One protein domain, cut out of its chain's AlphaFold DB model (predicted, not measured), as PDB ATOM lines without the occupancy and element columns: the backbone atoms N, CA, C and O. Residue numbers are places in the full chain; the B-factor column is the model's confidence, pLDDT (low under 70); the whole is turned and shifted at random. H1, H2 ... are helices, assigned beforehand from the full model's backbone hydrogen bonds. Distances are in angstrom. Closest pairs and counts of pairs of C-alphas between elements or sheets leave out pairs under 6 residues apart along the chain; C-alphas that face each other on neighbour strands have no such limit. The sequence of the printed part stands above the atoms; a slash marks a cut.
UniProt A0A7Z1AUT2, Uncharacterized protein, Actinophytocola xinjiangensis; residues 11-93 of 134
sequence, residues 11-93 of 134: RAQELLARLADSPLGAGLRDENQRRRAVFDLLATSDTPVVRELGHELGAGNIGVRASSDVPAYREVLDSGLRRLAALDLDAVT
ATOM      1  N   ARG A  11     -29.987  -7.169 -12.500       78.56
ATOM      2  CA  ARG A  11     -29.026  -6.580 -11.551       78.56
ATOM      3  C   ARG A  11     -29.582  -5.309 -10.901       78.56
ATOM      4  O   ARG A  11     -29.507  -5.154  -9.684       78.56
ATOM      5  N   ALA A  12     -30.205  -4.431 -11.688       75.19
ATOM      6  CA  ALA A  12     -30.853  -3.228 -11.173       75.19
ATOM      7  C   ALA A  12     -32.003  -3.560 -10.204       75.19
ATOM      8  O   ALA A  12     -32.115  -2.932  -9.155       75.19
ATOM      9  N   GLN A  13     -32.837  -4.559 -10.511       79.00
ATOM     10  CA  GLN A  13     -33.918  -5.000  -9.619       79.00
ATOM     11  C   GLN A  13     -33.391  -5.560  -8.294       79.00
ATOM     12  O   GLN A  13     -33.906  -5.196  -7.238       79.00
ATOM     13  N   GLU A  14     -32.352  -6.393  -8.328       82.81
ATOM     14  CA  GLU A  14     -31.720  -6.936  -7.120       82.81
ATOM     15  C   GLU A  14     -31.125  -5.830  -6.243       82.81
ATOM     16  O   GLU A  14     -31.275  -5.845  -5.021       82.81
ATOM     17  N   LEU A  15     -30.493  -4.829  -6.856       77.44
ATOM     18  CA  LEU A  15     -29.945  -3.692  -6.124       77.44
ATOM     19  C   LEU A  15     -31.020  -2.784  -5.557       77.44
ATOM     20  O   LEU A  15     -30.887  -2.342  -4.420       77.44
ATOM     21  N   LEU A  16     -32.103  -2.548  -6.295       78.81
ATOM     22  CA  LEU A  16     -33.254  -1.823  -5.771       78.81
ATOM     23  C   LEU A  16     -33.882  -2.565  -4.589       78.81
ATOM     24  O   LEU A  16     -34.211  -1.920  -3.599       78.81
ATOM     25  N   ALA A  17     -33.990  -3.895  -4.648       82.19
ATOM     26  CA  ALA A  17     -34.486  -4.702  -3.535       82.19
ATOM     27  C   ALA A  17     -33.576  -4.581  -2.300       82.19
ATOM     28  O   ALA A  17     -34.049  -4.252  -1.215       82.19
ATOM     29  N   ARG A  18     -32.257  -4.734  -2.473       78.62
ATOM     30  CA  ARG A  18     -31.278  -4.573  -1.383       78.62
ATOM     31  C   ARG A  18     -31.254  -3.156  -0.815       78.62
ATOM     32  O   ARG A  18     -31.123  -2.977   0.393       78.62
ATOM     33  N   LEU A  19     -31.369  -2.146  -1.676       78.75
ATOM     34  CA  LEU A  19     -31.454  -0.752  -1.262       78.75
ATOM     35  C   LEU A  19     -32.708  -0.539  -0.422       78.75
ATOM     36  O   LEU A  19     -32.615   0.113   0.611       78.75
ATOM     37  N   ALA A  20     -33.844  -1.105  -0.830       79.12
ATOM     38  CA  ALA A  20     -35.126  -0.929  -0.163       79.12
ATOM     39  C   ALA A  20     -35.107  -1.396   1.305       79.12
ATOM     40  O   ALA A  20     -35.781  -0.788   2.135       79.12
ATOM     41  N   ASP A  21     -34.300  -2.402   1.638       78.81
ATOM     42  CA  ASP A  21     -34.157  -2.915   3.009       78.81
ATOM     43  C   ASP A  21     -33.045  -2.222   3.820       78.81
ATOM     44  O   ASP A  21     -32.870  -2.485   5.008       78.81
ATOM     45  N   SER A  22     -32.302  -1.297   3.207       76.69
ATOM     46  CA  SER A  22     -31.272  -0.509   3.889       76.69
ATOM     47  C   SER A  22     -31.850   0.736   4.590       76.69
ATOM     48  O   SER A  22     -32.920   1.221   4.207       76.69
ATOM     49  N   PRO A  23     -31.126   1.345   5.552       72.44
ATOM     50  CA  PRO A  23     -31.498   2.645   6.124       72.44
ATOM     51  C   PRO A  23     -31.662   3.746   5.065       72.44
ATOM     52  O   PRO A  23     -32.550   4.591   5.175       72.44
ATOM     53  N   LEU A  24     -30.851   3.697   3.997       70.12
ATOM     54  CA  LEU A  24     -30.995   4.578   2.836       70.12
ATOM     55  C   LEU A  24     -32.332   4.335   2.120       70.12
ATOM     56  O   LEU A  24     -33.029   5.287   1.784       70.12
ATOM     57  N   GLY A  25     -32.739   3.076   1.940       73.56
ATOM     58  CA  GLY A  25     -34.041   2.719   1.368       73.56
ATOM     59  C   GLY A  25     -35.225   3.158   2.215       73.56
ATOM     60  O   GLY A  25     -36.216   3.637   1.671       73.56
ATOM     61  N   ALA A  26     -35.120   3.050   3.541       75.19
ATOM     62  CA  ALA A  26     -36.148   3.533   4.456       75.19
ATOM     63  C   ALA A  26     -36.363   5.050   4.313       75.19
ATOM     64  O   ALA A  26     -37.504   5.488   4.155       75.19
ATOM     65  N   GLY A  27     -35.281   5.835   4.260       71.56
ATOM     66  CA  GLY A  27     -35.362   7.279   4.012       71.56
ATOM     67  C   GLY A  27     -35.870   7.625   2.609       71.56
ATOM     68  O   GLY A  27     -36.612   8.589   2.431       71.56
ATOM     69  N   LEU A  28     -35.560   6.797   1.607       75.38
ATOM     70  CA  LEU A  28     -36.103   6.953   0.258       75.38
ATOM     71  C   LEU A  28     -37.592   6.575   0.153       75.38
ATOM     72  O   LEU A  28     -38.273   7.041  -0.756       75.38
ATOM     73  N   ARG A  29     -38.157   5.769   1.052       81.69
ATOM     74  CA  ARG A  29     -39.606   5.487   1.038       81.69
ATOM     75  C   ARG A  29     -40.428   6.665   1.569       81.69
ATOM     76  O   ARG A  29     -41.546   6.875   1.103       81.69
ATOM     77  N   ASP A  30     -39.867   7.465   2.472       85.75
ATOM     78  CA  ASP A  30     -40.508   8.676   2.985       85.75
ATOM     79  C   ASP A  30     -40.453   9.811   1.944       85.75
ATOM     80  O   ASP A  30     -39.394  10.336   1.596       85.75
ATOM     81  N   GLU A  31     -41.625  10.205   1.441       85.19
ATOM     82  CA  GLU A  31     -41.787  11.304   0.481       85.19
ATOM     83  C   GLU A  31     -41.166  12.618   0.973       85.19
ATOM     84  O   GLU A  31     -40.560  13.355   0.193       85.19
ATOM     85  N   ASN A  32     -41.314  12.933   2.260       85.94
ATOM     86  CA  ASN A  32     -40.820  14.187   2.813       85.94
ATOM     87  C   ASN A  32     -39.297  14.180   2.910       85.94
ATOM     88  O   ASN A  32     -38.666  15.161   2.516       85.94
ATOM     89  N   GLN A  33     -38.709  13.069   3.357       84.62
ATOM     90  CA  GLN A  33     -37.253  12.918   3.393       84.62
ATOM     91  C   GLN A  33     -36.655  12.936   1.988       84.62
ATOM     92  O   GLN A  33     -35.669  13.635   1.761       84.62
ATOM     93  N   ARG A  34     -37.283  12.260   1.017       86.81
ATOM     94  CA  ARG A  34     -36.853  12.331  -0.386       86.81
ATOM     95  C   ARG A  34     -36.871  13.749  -0.929       86.81
ATOM     96  O   ARG A  34     -35.877  14.187  -1.501       86.81
ATOM     97  N   ARG A  35     -37.985  14.470  -0.768       87.62
ATOM     98  CA  ARG A  35     -38.079  15.860  -1.240       87.62
ATOM     99  C   ARG A  35     -37.021  16.732  -0.589       87.62
ATOM    100  O   ARG A  35     -36.351  17.478  -1.294       87.62
ATOM    101  N   ARG A  36     -36.829  16.590   0.723       88.94
ATOM    102  CA  ARG A  36     -35.809  17.337   1.455       88.94
ATOM    103  C   ARG A  36     -34.410  17.069   0.901       88.94
ATOM    104  O   ARG A  36     -33.720  18.021   0.560       88.94
ATOM    105  N   ALA A  37     -34.047  15.802   0.715       86.81
ATOM    106  CA  ALA A  37     -32.756  15.418   0.150       86.81
ATOM    107  C   ALA A  37     -32.540  15.981  -1.265       86.81
ATOM    108  O   ALA A  37     -31.447  16.438  -1.588       86.81
ATOM    109  N   VAL A  38     -33.583  15.992  -2.105       89.00
ATOM    110  CA  VAL A  38     -33.517  16.610  -3.439       89.00
ATOM    111  C   VAL A  38     -33.284  18.116  -3.335       89.00
ATOM    112  O   VAL A  38     -32.442  18.645  -4.054       89.00
ATOM    113  N   PHE A  39     -33.990  18.818  -2.449       92.69
ATOM    114  CA  PHE A  39     -33.825  20.266  -2.287       92.69
ATOM    115  C   PHE A  39     -32.445  20.628  -1.738       92.69
ATOM    116  O   PHE A  39     -31.806  21.536  -2.264       92.69
ATOM    117  N   ASP A  40     -31.958  19.877  -0.750       92.38
ATOM    118  CA  ASP A  40     -30.615  20.056  -0.203       92.38
ATOM    119  C   ASP A  40     -29.552  19.806  -1.290       92.38
ATOM    120  O   ASP A  40     -28.619  20.594  -1.438       92.38
ATOM    121  N   LEU A  41     -29.731  18.785  -2.138       90.12
ATOM    122  CA  LEU A  41     -28.841  18.542  -3.275       90.12
ATOM    123  C   LEU A  41     -28.844  19.716  -4.267       90.12
ATOM    124  O   LEU A  41     -27.775  20.174  -4.671       90.12
ATOM    125  N   LEU A  42     -30.020  20.232  -4.640       91.94
ATOM    126  CA  LEU A  42     -30.133  21.392  -5.533       91.94
ATOM    127  C   LEU A  42     -29.428  22.621  -4.944       91.94
ATOM    128  O   LEU A  42     -28.685  23.291  -5.658       91.94
ATOM    129  N   ALA A  43     -29.584  22.863  -3.639       93.31
ATOM    130  CA  ALA A  43     -28.960  23.978  -2.927       93.31
ATOM    131  C   ALA A  43     -27.420  23.900  -2.884       93.31
ATOM    132  O   ALA A  43     -26.751  24.913  -2.696       93.31
ATOM    133  N   THR A  44     -26.832  22.723  -3.107       94.12
ATOM    134  CA  THR A  44     -25.369  22.555  -3.202       94.12
ATOM    135  C   THR A  44     -24.824  22.665  -4.629       94.12
ATOM    136  O   THR A  44     -23.630  22.488  -4.844       94.12
ATOM    137  N   SER A  45     -25.669  22.971  -5.619       93.31
ATOM    138  CA  SER A  45     -25.244  23.062  -7.017       93.31
ATOM    139  C   SER A  45     -24.266  24.217  -7.276       93.31
ATOM    140  O   SER A  45     -24.427  25.335  -6.775       93.31
ATOM    141  N   ASP A  46     -23.303  23.976  -8.169       92.81
ATOM    142  CA  ASP A  46     -22.404  25.009  -8.703       92.81
ATOM    143  C   ASP A  46     -23.135  26.025  -9.594       92.81
ATOM    144  O   ASP A  46     -22.670  27.148  -9.786       92.81
ATOM    145  N   THR A  47     -24.301  25.655 -10.136       93.50
ATOM    146  CA  THR A  47     -25.095  26.539 -10.995       93.50
ATOM    147  C   THR A  47     -25.945  27.480 -10.134       93.50
ATOM    148  O   THR A  47     -26.805  26.990  -9.401       93.50
ATOM    149  N   PRO A  48     -25.794  28.818 -10.245       94.12
ATOM    150  CA  PRO A  48     -26.495  29.767  -9.376       94.12
ATOM    151  C   PRO A  48     -28.018  29.600  -9.376       94.12
ATOM    152  O   PRO A  48     -28.618  29.536  -8.311       94.12
ATOM    153  N   VAL A  49     -28.623  29.439 -10.558       92.94
ATOM    154  CA  VAL A  49     -30.081  29.276 -10.714       92.94
ATOM    155  C   VAL A  49     -30.586  27.986 -10.057       92.94
ATOM    156  O   VAL A  49     -31.654  27.969  -9.454       92.94
ATOM    157  N   VAL A  50     -29.815  26.899 -10.145       93.50
ATOM    158  CA  VAL A  50     -30.172  25.605  -9.539       93.50
ATOM    159  C   VAL A  50     -30.076  25.687  -8.017       93.50
ATOM    160  O   VAL A  50     -30.959  25.198  -7.315       93.50
ATOM    161  N   ARG A  51     -29.026  26.344  -7.519       95.88
ATOM    162  CA  ARG A  51     -28.824  26.587  -6.091       95.88
ATOM    163  C   ARG A  51     -29.938  27.435  -5.495       95.88
ATOM    164  O   ARG A  51     -30.496  27.063  -4.469       95.88
ATOM    165  N   GLU A  52     -30.279  28.539  -6.150       95.38
ATOM    166  CA  GLU A  52     -31.385  29.411  -5.752       95.38
ATOM    167  C   GLU A  52     -32.709  28.638  -5.703       95.38
ATOM    168  O   GLU A  52     -33.370  28.627  -4.669       95.38
ATOM    169  N   LEU A  53     -33.030  27.884  -6.760       93.00
ATOM    170  CA  LEU A  53     -34.211  27.020  -6.792       93.00
ATOM    171  C   LEU A  53     -34.236  26.027  -5.614       93.00
ATOM    172  O   LEU A  53     -35.283  25.827  -5.000       93.00
ATOM    173  N   GLY A  54     -33.094  25.418  -5.281       93.25
ATOM    174  CA  GLY A  54     -32.960  24.530  -4.125       93.25
ATOM    175  C   GLY A  54     -33.233  25.227  -2.791       93.25
ATOM    176  O   GLY A  54     -33.952  24.679  -1.955       93.25
ATOM    177  N   HIS A  55     -32.722  26.447  -2.606       94.69
ATOM    178  CA  HIS A  55     -32.990  27.251  -1.411       94.69
ATOM    179  C   HIS A  55     -34.467  27.638  -1.293       94.69
ATOM    180  O   HIS A  55     -35.055  27.433  -0.233       94.69
ATOM    181  N   GLU A  56     -35.080  28.129  -2.370       94.00
ATOM    182  CA  GLU A  56     -36.482  28.563  -2.364       94.00
ATOM    183  C   GLU A  56     -37.447  27.395  -2.100       94.00
ATOM    184  O   GLU A  56     -38.387  27.520  -1.308       94.00
ATOM    185  N   LEU A  57     -37.189  26.225  -2.701       92.81
ATOM    186  CA  LEU A  57     -37.959  25.002  -2.449       92.81
ATOM    187  C   LEU A  57     -37.725  24.453  -1.035       92.81
ATOM    188  O   LEU A  57     -38.673  24.055  -0.360       92.81
ATOM    189  N   GLY A  58     -36.473  24.439  -0.571       91.38
ATOM    190  CA  GLY A  58     -36.098  23.945   0.754       91.38
ATOM    191  C   GLY A  58     -36.609  24.815   1.903       91.38
ATOM    192  O   GLY A  58     -36.885  24.289   2.984       91.38
ATOM    193  N   ALA A  59     -36.754  26.122   1.673       92.31
ATOM    194  CA  ALA A  59     -37.362  27.071   2.603       92.31
ATOM    195  C   ALA A  59     -38.902  27.056   2.555       92.31
ATOM    196  O   ALA A  59     -39.545  27.554   3.475       92.31
ATOM    197  N   GLY A  60     -39.497  26.476   1.507       90.50
ATOM    198  CA  GLY A  60     -40.946  26.482   1.294       90.50
ATOM    199  C   GLY A  60     -41.496  27.829   0.817       90.50
ATOM    200  O   GLY A  60     -42.709  28.031   0.855       90.50
ATOM    201  N   ASN A  61     -40.632  28.736   0.353       91.62
ATOM    202  CA  ASN A  61     -41.023  30.033  -0.205       91.62
ATOM    203  C   ASN A  61     -41.810  29.865  -1.510       91.62
ATOM    204  O   ASN A  61     -42.728  30.632  -1.798       91.62
ATOM    205  N   ILE A  62     -41.462  28.833  -2.284       90.88
ATOM    206  CA  ILE A  62     -42.174  28.431  -3.496       90.88
ATOM    207  C   ILE A  62     -42.474  26.930  -3.462       90.88
ATOM    208  O   ILE A  62     -41.708  26.125  -2.935       90.88
ATOM    209  N   GLY A  63     -43.596  26.534  -4.059       89.25
ATOM    210  CA  GLY A  63     -43.905  25.126  -4.310       89.25
ATOM    211  C   GLY A  63     -43.324  24.637  -5.641       89.25
ATOM    212  O   GLY A  63     -43.119  25.422  -6.560       89.25
ATOM    213  N   VAL A  64     -43.165  23.319  -5.797       85.25
ATOM    214  CA  VAL A  64     -42.668  22.694  -7.046       85.25
ATOM    215  C   VAL A  64     -43.535  23.028  -8.269       85.25
ATOM    216  O   VAL A  64     -43.031  23.125  -9.379       85.25
ATOM    217  N   ARG A  65     -44.850  23.215  -8.095       87.44
ATOM    218  CA  ARG A  65     -45.697  23.688  -9.202       87.44
ATOM    219  C   ARG A  65     -45.419  25.151  -9.530       87.44
ATOM    220  O   ARG A  65     -45.228  25.470 -10.695       87.44
ATOM    221  N   ALA A  66     -45.330  26.000  -8.510       87.50
ATOM    222  CA  ALA A  66     -45.079  27.429  -8.675       87.50
ATOM    223  C   ALA A  66     -43.694  27.718  -9.278       87.50
ATOM    224  O   ALA A  66     -43.518  28.706  -9.981       87.50
ATOM    225  N   SER A  67     -42.703  26.845  -9.064       87.62
ATOM    226  CA  SER A  67     -41.389  27.013  -9.689       87.62
ATOM    227  C   SER A  67     -41.432  26.868 -11.215       87.62
ATOM    228  O   SER A  67     -40.606  27.471 -11.890       87.62
ATOM    229  N   SER A  68     -42.406  26.149 -11.783       86.94
ATOM    230  CA  SER A  68     -42.567  26.051 -13.244       86.94
ATOM    231  C   SER A  68     -43.094  27.332 -13.903       86.94
ATOM    232  O   SER A  68     -42.921  27.507 -15.112       86.94
ATOM    233  N   ASP A  69     -43.660  28.249 -13.114       90.56
ATOM    234  CA  ASP A  69     -44.136  29.553 -13.586       90.56
ATOM    235  C   ASP A  69     -42.983  30.557 -13.761       90.56
ATOM    236  O   ASP A  69     -43.121  31.557 -14.466       90.56
ATOM    237  N   VAL A  70     -41.820  30.278 -13.164       91.25
ATOM    238  CA  VAL A  70     -40.602  31.081 -13.315       91.25
ATOM    239  C   VAL A  70     -39.806  30.556 -14.519       91.25
ATOM    240  O   VAL A  70     -39.309  29.427 -14.470       91.25
ATOM    241  N   PRO A  71     -39.609  31.350 -15.594       91.06
ATOM    242  CA  PRO A  71     -38.978  30.866 -16.825       91.06
ATOM    243  C   PRO A  71     -37.594  30.237 -16.616       91.06
ATOM    244  O   PRO A  71     -37.318  29.170 -17.163       91.06
ATOM    245  N   ALA A  72     -36.756  30.851 -15.775       88.12
ATOM    246  CA  ALA A  72     -35.411  30.357 -15.477       88.12
ATOM    247  C   ALA A  72     -35.425  28.996 -14.759       88.12
ATOM    248  O   ALA A  72     -34.618  28.117 -15.062       88.12
ATOM    249  N   TYR A  73     -36.360  28.785 -13.830       90.81
ATOM    250  CA  TYR A  73     -36.495  27.509 -13.126       90.81
ATOM    251  C   TYR A  73     -37.102  26.435 -14.028       90.81
ATOM    252  O   TYR A  73     -36.676  25.283 -13.975       90.81
ATOM    253  N   ARG A  74     -38.039  26.803 -14.908       90.88
ATOM    254  CA  ARG A  74     -38.601  25.883 -15.901       90.88
ATOM    255  C   ARG A  74     -37.523  25.298 -16.809       90.88
ATOM    256  O   ARG A  74     -37.496  24.089 -17.002       90.88
ATOM    257  N   GLU A  75     -36.599  26.115 -17.312       88.81
ATOM    258  CA  GLU A  75     -35.486  25.630 -18.142       88.81
ATOM    259  C   GLU A  75     -34.574  24.649 -17.392       88.81
ATOM    260  O   GLU A  75     -34.151  23.633 -17.950       88.81
ATOM    261  N   VAL A  76     -34.304  24.920 -16.111       87.94
ATOM    262  CA  VAL A  76     -33.553  24.005 -15.239       87.94
ATOM    263  C   VAL A  76     -34.286  22.673 -15.081       87.94
ATOM    264  O   VAL A  76     -33.672  21.615 -15.242       87.94
ATOM    265  N   LEU A  77     -35.591  22.711 -14.801       86.81
ATOM    266  CA  LEU A  77     -36.420  21.517 -14.636       86.81
ATOM    267  C   LEU A  77     -36.493  20.704 -15.935       86.81
ATOM    268  O   LEU A  77     -36.248  19.499 -15.913       86.81
ATOM    269  N   ASP A  78     -36.729  21.355 -17.073       87.44
ATOM    270  CA  ASP A  78     -36.783  20.711 -18.388       87.44
ATOM    271  C   ASP A  78     -35.443  20.063 -18.760       87.44
ATOM    272  O   ASP A  78     -35.398  18.934 -19.255       87.44
ATOM    273  N   SER A  79     -34.331  20.752 -18.494       85.94
ATOM    274  CA  SER A  79     -32.983  20.211 -18.687       85.94
ATOM    275  C   SER A  79     -32.739  18.986 -17.801       85.94
ATOM    276  O   SER A  79     -32.221  17.969 -18.271       85.94
ATOM    277  N   GLY A  80     -33.177  19.037 -16.539       83.25
ATOM    278  CA  GLY A  80     -33.127  17.906 -15.614       83.25
ATOM    279  C   GLY A  80     -33.930  16.701 -16.109       83.25
ATOM    280  O   GLY A  80     -33.410  15.586 -16.140       83.25
ATOM    281  N   LEU A  81     -35.161  16.920 -16.579       82.38
ATOM    282  CA  LEU A  81     -36.024  15.866 -17.123       82.38
ATOM    283  C   LEU A  81     -35.419  15.208 -18.370       82.38
ATOM    284  O   LEU A  81     -35.445  13.985 -18.497       82.38
ATOM    285  N   ARG A  82     -34.802  15.989 -19.266       83.94
ATOM    286  CA  ARG A  82     -34.092  15.438 -20.433       83.94
ATOM    287  C   ARG A  82     -32.891  14.583 -20.030       83.94
ATOM    288  O   ARG A  82     -32.652  13.551 -20.647       83.94
ATOM    289  N   ARG A  83     -32.153  14.981 -18.989       80.75
ATOM    290  CA  ARG A  83     -31.036  14.184 -18.453       80.75
ATOM    291  C   ARG A  83     -31.513  12.886 -17.805       80.75
ATOM    292  O   ARG A  83     -30.851  11.870 -17.974       80.75
ATOM    293  N   LEU A  84     -32.661  12.900 -17.127       77.31
ATOM    294  CA  LEU A  84     -33.290  11.683 -16.600       77.31
ATOM    295  C   LEU A  84     -33.713  10.725 -17.721       77.31
ATOM    296  O   LEU A  84     -33.548   9.518 -17.584       77.31
ATOM    297  N   ALA A  85     -34.208  11.243 -18.845       75.44
ATOM    298  CA  ALA A  85     -34.533  10.413 -20.006       75.44
ATOM    299  C   ALA A  85     -33.289   9.778 -20.661       75.44
ATOM    300  O   ALA A  85     -33.397   8.741 -21.305       75.44
ATOM    301  N   ALA A  86     -32.115  10.388 -20.482       79.38
ATOM    302  CA  ALA A  86     -30.829   9.906 -20.989       79.38
ATOM    303  C   ALA A  86     -30.009   9.134 -19.938       79.38
ATOM    304  O   ALA A  86     -28.806   8.939 -20.115       79.38
ATOM    305  N   LEU A  87     -30.625   8.748 -18.817       79.00
ATOM    306  CA  LEU A  87     -29.924   8.125 -17.703       79.00
ATOM    307  C   LEU A  87     -29.458   6.709 -18.075       79.00
ATOM    308  O   LEU A  87     -30.265   5.845 -18.413       79.00
ATOM    309  N   ASP A  88     -28.153   6.466 -17.964       80.38
ATOM    310  CA  ASP A  88     -27.574   5.132 -18.107       80.38
ATOM    311  C   ASP A  88     -27.818   4.320 -16.825       80.38
ATOM    312  O   ASP A  88     -27.221   4.574 -15.772       80.38
ATOM    313  N   LEU A  89     -28.731   3.351 -16.922       73.38
ATOM    314  CA  LEU A  89     -29.111   2.489 -15.807       73.38
ATOM    315  C   LEU A  89     -27.937   1.648 -15.294       73.38
ATOM    316  O   LEU A  89     -27.851   1.451 -14.084       73.38
ATOM    317  N   ASP A  90     -27.019   1.193 -16.150       74.38
ATOM    318  CA  ASP A  90     -25.863   0.402 -15.711       74.38
ATOM    319  C   ASP A  90     -24.901   1.267 -14.881       74.38
ATOM    320  O   ASP A  90     -24.480   0.869 -13.792       74.38
ATOM    321  N   ALA A  91     -24.623   2.497 -15.322       77.31
ATOM    322  CA  ALA A  91     -23.762   3.420 -14.579       77.31
ATOM    323  C   ALA A  91     -24.346   3.802 -13.204       77.31
ATOM    324  O   ALA A  91     -23.617   3.925 -12.214       77.31
ATOM    325  N   VAL A  92     -25.667   3.984 -13.127       77.25
ATOM    326  CA  VAL A  92     -26.379   4.269 -11.868       77.25
ATOM    327  C   VAL A  92     -26.303   3.074 -10.927       77.25
ATOM    328  O   VAL A  92     -25.998   3.237  -9.747       77.25
ATOM    329  N   THR A  93     -26.516   1.879 -11.469       72.38
ATOM    330  CA  THR A  93     -26.438   0.603 -10.753       72.38
ATOM    331  C   THR A  93     -25.066   0.435 -10.090       72.38
ATOM    332  O   THR A  93     -24.993   0.229  -8.880       72.38
TER     333      THR A  93
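This is residues 11 to 93 of the 134 residues of an uncharacterized protein of Actinophytocola xinjiangensis (UniProt A0A7Z1AUT2). The chain of helices goes round in a loose, elongated ring with an open middle: H1, H2, H3, H4, H6 and H7 follow one another round it, and the two ends of the printed part come back together where H7 meets H1. The hairpin of H3 and H4 and the long H6 across from it make one end of the ring, with the small H5 near H4 and H6; H1, H2 and H7 make the thin other end. The printed part has 83 residues with seven named helices, H1 to H7 in order, and no named strand; the class is all helix. The whole is loose, with a radius of gyration of the C-alphas of 14.7 A, and only just elongated, spanning 39 by 26 by 22 A.

H1, residues 11 to 20, and H2, residues 23 to 29, touch only at the corner by their link, about perpendicular at 85 degrees; their closest C-alphas, of Leu 19 and Gly 25, are 5.1 A apart. H3, residues 31 to 43, only just touches H2, with 3 pairs of C-alphas within 8 A, and only at the corner; it does so with residues 33 to 34 alone, the closest C-alphas being those of Leu 28 and Arg 34, at 5.5 A. H3 and H4, residues 48 to 59, form a helical hairpin, running opposite ways at a shallow tilt of 34 degrees, only just short of steep; the closest C-alphas, of Ala 43 and Arg 51, are 4.1 A apart. H5, residues 64 to 67, is close to H4 but not clearly touching, the closest C-alphas being those of Leu 57 and Val 64, at 7.0 A. H6, residues 71 to 85, touches H4 about perpendicular at 85 degrees, with its residues 72 to 76 alone and residues 49 to 53 of H4 alone; the closest C-alphas, of Leu 53 and Tyr 73, are 6.8 A apart. H3 and H6 are apart. H7, residues 89 to 93, is apart from H6 but touches H1, the closest C-alphas being those of Ala 12 and Thr 93, at 5.9 A. Every O i to N i+4 pair is within hydrogen-bond range in H1, H2, H3, H4, H6 and H7; H5 is too short for such a pair.

H1 begins at C-alpha 11, at (-29.026, -6.580, -11.551), and measures 14.1 A from first to last C-alpha. H3 measures 18.4 A, H4 16.4 A and H6 21.2 A. H6 begins at C-alpha 71, at (-38.978, 30.866, -16.825), and H7 ends at C-alpha 93, at (-26.438, 0.603, -10.753).

The two C-alphas farthest apart, of Arg 11 and Asn 61, are 40.2 A apart, and those of Arg 11 and Thr 93 are 7.7 A apart. Residues 79 to 88, of which 79 to 85 belong to H6, stand free. The printed part has no cut, and the six links between the helices are tight. The mean pLDDT of the printed part is 85.3, and no printed residue is under 70.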